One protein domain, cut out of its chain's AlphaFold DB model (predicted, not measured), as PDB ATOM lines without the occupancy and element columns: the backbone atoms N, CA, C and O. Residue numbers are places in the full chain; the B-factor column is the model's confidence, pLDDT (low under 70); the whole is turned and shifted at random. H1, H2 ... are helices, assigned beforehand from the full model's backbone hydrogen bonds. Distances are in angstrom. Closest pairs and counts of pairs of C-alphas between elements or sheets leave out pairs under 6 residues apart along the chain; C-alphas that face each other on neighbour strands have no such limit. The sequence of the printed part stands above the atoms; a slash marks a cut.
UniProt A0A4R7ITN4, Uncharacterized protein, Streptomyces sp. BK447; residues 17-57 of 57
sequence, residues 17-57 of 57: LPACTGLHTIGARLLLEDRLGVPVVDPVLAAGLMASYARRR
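AT A GLANCE: This is residues 17 to 57 of the 57 residues of an uncharacterized protein of Streptomyces sp. BK447 (UniProt A0A4R7ITN4). A small head of two short helices, H1 and H2, and loops has a longer helix, H3, as an arm; residues 48 to 57, of which 48 to 56 belong to H3, stick out free of it. Without the residues that stick out, the body has 31 residues, the first residues of H3 among them, and spans 23 by 15 by 12 A; the free part of H3 adds to the length. The printed part has 41 residues with three named helices, in the order H1, H2, H3, and no named strand; its class is all helix. The whole is loose, with a radius of gyration of the C-alphas of 11.7 A, and only just elongated, its C-alphas spanning 37 by 19 by 13 A.

IN THESE COORDINATES: The printed part begins at Leu 17, C-alpha at (-25.848, 18.079, -19.237). H1 is residues 22 to 25, 4.9 A from first to last C-alpha, and begins at (-32.011, 7.975, -23.540). H2 is residues 28 to 36, 11.8 A long in the same measure. H3 is residues 43 to 56, 20.1 A long, and its last C-alpha is at (-22.704, 26.655, -41.605).

HOW THE PARTS SIT: H1 and H2 are close but not clearly touching; their closest C-alphas, those of Leu 23 and Arg 29, are 7.3 A apart. H1 and H3 are also close but not clearly touching, with the closest C-alphas, those of His 24 and Val 44, 6.5 A apart. H2 and H3 are apart. In H2 and H3 every O i to N i+4 pair is within hydrogen-bond range; H1 is too short for such a pair.

THE WHOLE: The C-alphas of Arg 35 and Arg 57, the two farthest apart, are 37.4 A from each other. The printed part has no cut. The link from H1 to H2 is tight and that from H2 to H3 is short. The mean pLDDT of the printed part is 95.7, and residue 57, the chain's last, is under 70.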
ATOM      1  N   LEU A  17     -25.898  18.698 -17.911       97.31
ATOM      2  CA  LEU A  17     -25.848  18.079 -19.237       97.31
ATOM      3  C   LEU A  17     -25.900  16.554 -19.073       97.31
ATOM      4  O   LEU A  17     -24.886  15.941 -18.727       97.31
ATOM      5  N   PRO A  18     -27.052  15.905 -19.305       96.44
ATOM      6  CA  PRO A  18     -27.134  14.458 -19.231       96.44
ATOM      7  C   PRO A  18     -26.295  13.785 -20.320       96.44
ATOM      8  O   PRO A  18     -26.479  14.027 -21.509       96.44
ATOM      9  N   ALA A  19     -25.418  12.865 -19.921       95.75
ATOM     10  CA  ALA A  19     -24.501  12.168 -20.828       95.75
ATOM     11  C   ALA A  19     -25.128  10.975 -21.585       95.75
ATOM     12  O   ALA A  19     -24.415  10.155 -22.156       95.75
ATOM     13  N   CYS A  20     -26.455  10.832 -21.574       96.31
ATOM     14  CA  CYS A  20     -27.153   9.726 -22.224       96.31
ATOM     15  C   CYS A  20     -28.358  10.251 -23.009       96.31
ATOM     16  O   CYS A  20     -29.258  10.878 -22.451       96.31
ATOM     17  N   THR A  21     -28.398   9.956 -24.311       97.19
ATOM     18  CA  THR A  21     -29.497  10.359 -25.203       97.19
ATOM     19  C   THR A  21     -30.824   9.698 -24.841       97.19
ATOM     20  O   THR A  21     -31.877  10.248 -25.145       97.19
ATOM     21  N   GLY A  22     -30.804   8.583 -24.101       97.44
ATOM     22  CA  GLY A  22     -32.011   7.975 -23.540       97.44
ATOM     23  C   GLY A  22     -32.805   8.921 -22.633       97.44
ATOM     24  O   GLY A  22     -34.023   8.791 -22.557       97.44
ATOM     25  N   LEU A  23     -32.158   9.916 -22.006       96.94
ATOM     26  CA  LEU A  23     -32.850  10.948 -21.225       96.94
ATOM     27  C   LEU A  23     -33.702  11.890 -22.079       96.94
ATOM     28  O   LEU A  23     -34.737  12.354 -21.605       96.94
ATOM     29  N   HIS A  24     -33.293  12.150 -23.323       97.06
ATOM     30  CA  HIS A  24     -34.126  12.871 -24.284       97.06
ATOM     31  C   HIS A  24     -35.349  12.029 -24.655       97.06
ATOM     32  O   HIS A  24     -36.475  12.510 -24.576       97.06
ATOM     33  N   THR A  25     -35.139  10.745 -24.975       96.94
ATOM     34  CA  THR A  25     -36.208   9.820 -25.387       96.94
ATOM     35  C   THR A  25     -37.341   9.726 -24.365       96.94
ATOM     36  O   THR A  25     -38.503   9.648 -24.749       96.94
ATOM     37  N   ILE A  26     -37.020   9.756 -23.068       97.12
ATOM     38  CA  ILE A  26     -38.023   9.703 -21.990       97.12
ATOM     39  C   ILE A  26     -38.504  11.087 -21.522       97.12
ATOM     40  O   ILE A  26     -39.234  11.175 -20.539       97.12
ATOM     41  N   GLY A  27     -38.077  12.175 -22.172       95.31
ATOM     42  CA  GLY A  27     -38.493  13.537 -21.826       95.31
ATOM     43  C   GLY A  27     -38.003  14.025 -20.458       95.31
ATOM     44  O   GLY A  27     -38.664  14.847 -19.826       95.31
ATOM     45  N   ALA A  28     -36.849  13.548 -19.979       96.38
ATOM     46  CA  ALA A  28     -36.381  13.812 -18.614       96.38
ATOM     47  C   ALA A  28     -36.037  15.285 -18.335       96.38
ATOM     48  O   ALA A  28     -35.988  15.676 -17.173       96.38
ATOM     49  N   ARG A  29     -35.808  16.102 -19.374       96.31
ATOM     50  CA  ARG A  29     -35.405  17.512 -19.238       96.31
ATOM     51  C   ARG A  29     -36.342  18.299 -18.322       96.31
ATOM     52  O   ARG A  29     -35.882  18.853 -17.334       96.31
ATOM     53  N   LEU A  30     -37.644  18.300 -18.625       95.62
ATOM     54  CA  LEU A  30     -38.636  19.077 -17.872       95.62
ATOM     55  C   LEU A  30     -38.725  18.625 -16.413       95.62
ATOM     56  O   LEU A  30     -38.791  19.456 -15.518       95.62
ATOM     57  N   LEU A  31     -38.680  17.311 -16.177       97.19
ATOM     58  CA  LEU A  31     -38.690  16.755 -14.826       97.19
ATOM     59  C   LEU A  31     -37.442  17.173 -14.041       97.19
ATOM     60  O   LEU A  31     -37.537  17.494 -12.864       97.19
ATOM     61  N   LEU A  32     -36.266  17.138 -14.662       97.38
ATOM     62  CA  LEU A  32     -35.026  17.519 -13.994       97.38
ATOM     63  C   LEU A  32     -34.975  19.021 -13.700       97.38
ATOM     64  O   LEU A  32     -34.608  19.385 -12.590       97.38
ATOM     65  N   GLU A  33     -35.390  19.871 -14.642       97.75
ATOM     66  CA  GLU A  33     -35.474  21.325 -14.436       97.75
ATOM     67  C   GLU A  33     -36.441  21.672 -13.298       97.75
ATOM     68  O   GLU A  33     -36.074  22.408 -12.386       97.75
ATOM     69  N   ASP A  34     -37.644  21.092 -13.312       98.06
ATOM     70  CA  ASP A  34     -38.665  21.317 -12.282       98.06
ATOM     71  C   ASP A  34     -38.185  20.886 -10.890       98.06
ATOM     72  O   ASP A  34     -38.361  21.599  -9.904       98.06
ATOM     73  N   ARG A  35     -37.537  19.720 -10.799       98.06
ATOM     74  CA  ARG A  35     -37.183  19.121  -9.506       98.06
ATOM     75  C   ARG A  35     -35.858  19.619  -8.942       98.06
ATOM     76  O   ARG A  35     -35.671  19.517  -7.733       98.06
ATOM     77  N   LEU A  36     -34.947  20.104  -9.783       97.38
ATOM     78  CA  LEU A  36     -33.601  20.518  -9.374       97.38
ATOM     79  C   LEU A  36     -33.390  22.034  -9.456       97.38
ATOM     80  O   LEU A  36     -32.406  22.529  -8.918       97.38
ATOM     81  N   GLY A  37     -34.294  22.776 -10.103       97.19
ATOM     82  CA  GLY A  37     -34.248  24.240 -10.153       97.19
ATOM     83  C   GLY A  37     -33.091  24.817 -10.974       97.19
ATOM     84  O   GLY A  37     -32.837  26.017 -10.900       97.19
ATOM     85  N   VAL A  38     -32.395  23.985 -11.754       97.75
ATOM     86  CA  VAL A  38     -31.286  24.382 -12.630       97.75
ATOM     87  C   VAL A  38     -31.593  24.018 -14.085       97.75
ATOM     88  O   VAL A  38     -32.284  23.024 -14.328       97.75
ATOM     89  N   PRO A  39     -31.088  24.780 -15.072       98.12
ATOM     90  CA  PRO A  39     -31.243  24.449 -16.485       98.12
ATOM     91  C   PRO A  39     -30.683  23.066 -16.826       98.12
ATOM     92  O   PRO A  39     -29.634  22.656 -16.319       98.12
ATOM     93  N   VAL A  40     -31.349  22.363 -17.748       98.19
ATOM     94  CA  VAL A  40     -30.903  21.050 -18.226       98.19
ATOM     95  C   VAL A  40     -30.732  21.091 -19.740       98.19
ATOM     96  O   VAL A  40     -31.684  21.267 -20.500       98.19
ATOM     97  N   VAL A  41     -29.497  20.898 -20.198       98.12
ATOM     98  CA  VAL A  41     -29.162  20.867 -21.622       98.12
ATOM     99  C   VAL A  41     -29.567  19.517 -22.199       98.12
ATOM    100  O   VAL A  41     -29.060  18.478 -21.788       98.12
ATOM    101  N   ASP A  42     -30.454  19.517 -23.187       97.75
ATOM    102  CA  ASP A  42     -30.835  18.289 -23.879       97.75
ATOM    103  C   ASP A  42     -29.695  17.786 -24.790       97.75
ATOM    104  O   ASP A  42     -29.292  18.512 -25.707       97.75
ATOM    105  N   PRO A  43     -29.177  16.555 -24.599       97.00
ATOM    106  CA  PRO A  43     -28.013  16.081 -25.345       97.00
ATOM    107  C   PRO A  43     -28.290  15.873 -26.841       97.00
ATOM    108  O   PRO A  43     -27.385  16.047 -27.658       97.00
ATOM    109  N   VAL A  44     -29.521  15.521 -27.228       97.88
ATOM    110  CA  VAL A  44     -29.882  15.275 -28.633       97.88
ATOM    111  C   VAL A  44     -30.041  16.600 -29.368       97.88
ATOM    112  O   VAL A  44     -29.482  16.778 -30.453       97.88
ATOM    113  N   LEU A  45     -30.745  17.559 -28.760       97.56
ATOM    114  CA  LEU A  45     -30.905  18.890 -29.349       97.56
ATOM    115  C   LEU A  45     -29.567  19.634 -29.425       97.56
ATOM    116  O   LEU A  45     -29.276  20.258 -30.447       97.56
ATOM    117  N   ALA A  46     -28.724  19.519 -28.392       97.44
ATOM    118  CA  ALA A  46     -27.380  20.090 -28.395       97.44
ATOM    119  C   ALA A  46     -26.528  19.520 -29.537       97.44
ATOM    120  O   ALA A  46     -25.930  20.284 -30.294       97.44
ATOM    121  N   ALA A  47     -26.523  18.198 -29.731       96.88
ATOM    122  CA  ALA A  47     -25.809  17.576 -30.845       96.88
ATOM    123  C   ALA A  47     -26.319  18.070 -32.212       96.88
ATOM    124  O   ALA A  47     -25.515  18.400 -33.087       96.88
ATOM    125  N   GLY A  48     -27.640  18.186 -32.389       97.56
ATOM    126  CA  GLY A  48     -28.246  18.723 -33.612       97.56
ATOM    127  C   GLY A  48     -27.840  20.174 -33.898       97.56
ATOM    128  O   GLY A  48     -27.494  20.510 -35.034       97.56
ATOM    129  N   LEU A  49     -27.812  21.025 -32.866       97.44
ATOM    130  CA  LEU A  49     -27.333  22.404 -32.976       97.44
ATOM    131  C   LEU A  49     -25.861  22.451 -33.398       97.44
ATOM    132  O   LEU A  49     -25.516  23.167 -34.339       97.44
ATOM    133  N   MET A  50     -25.010  21.659 -32.746       97.31
ATOM    134  CA  MET A  50     -23.583  21.589 -33.063       97.31
ATOM    135  C   MET A  50     -23.344  21.110 -34.498       97.31
ATOM    136  O   MET A  50     -22.529  21.697 -35.211       97.31
ATOM    137  N   ALA A  51     -24.089  20.103 -34.959       97.31
ATOM    138  CA  ALA A  51     -24.012  19.617 -36.334       97.31
ATOM    139  C   ALA A  51     -24.443  20.690 -37.350       97.31
ATOM    140  O   ALA A  51     -23.741  20.924 -38.333       97.31
ATOM    141  N   SER A  52     -25.560  21.382 -37.101       97.44
ATOM    142  CA  SER A  52     -26.027  22.498 -37.940       97.44
ATOM    143  C   SER A  52     -24.987  23.614 -38.021       97.44
ATOM    144  O   SER A  52     -24.687  24.123 -39.100       97.44
ATOM    145  N   TYR A  53     -24.387  23.960 -36.884       96.94
ATOM    146  CA  TYR A  53     -23.359  24.984 -36.803       96.94
ATOM    147  C   TYR A  53     -22.086  24.602 -37.565       96.94
ATOM    148  O   TYR A  53     -21.578  25.401 -38.348       96.94
ATOM    149  N   ALA A  54     -21.617  23.361 -37.407       96.00
ATOM    150  CA  ALA A  54     -20.450  22.844 -38.118       96.00
ATOM    151  C   ALA A  54     -20.633  22.829 -39.645       96.00
ATOM    152  O   ALA A  54     -19.654  22.912 -40.375       96.00
ATOM    153  N   ARG A  55     -21.877  22.743 -40.135       90.25
ATOM    154  CA  ARG A  55     -22.213  22.811 -41.568       90.25
ATOM    155  C   ARG A  55     -22.384  24.231 -42.112       90.25
ATOM    156  O   ARG A  55     -22.457  24.381 -43.328       90.25
ATOM    157  N   ARG A  56     -22.525  25.236 -41.242       87.31
ATOM    158  CA  ARG A  56     -22.704  26.655 -41.605       87.31
ATOM    159  C   ARG A  56     -21.408  27.470 -41.526       87.31
ATOM    160  O   ARG A  56     -21.442  28.655 -41.850       87.31
ATOM    161  N   ARG A  57     -20.315  26.863 -41.064       56.12
ATOM    162  CA  ARG A  57     -18.953  27.404 -41.142       56.12
ATOM    163  C   ARG A  57     -18.271  26.937 -42.421       56.12
ATOM    164  O   ARG A  57     -17.381  27.683 -42.877       56.12
TER     165      ARG A  57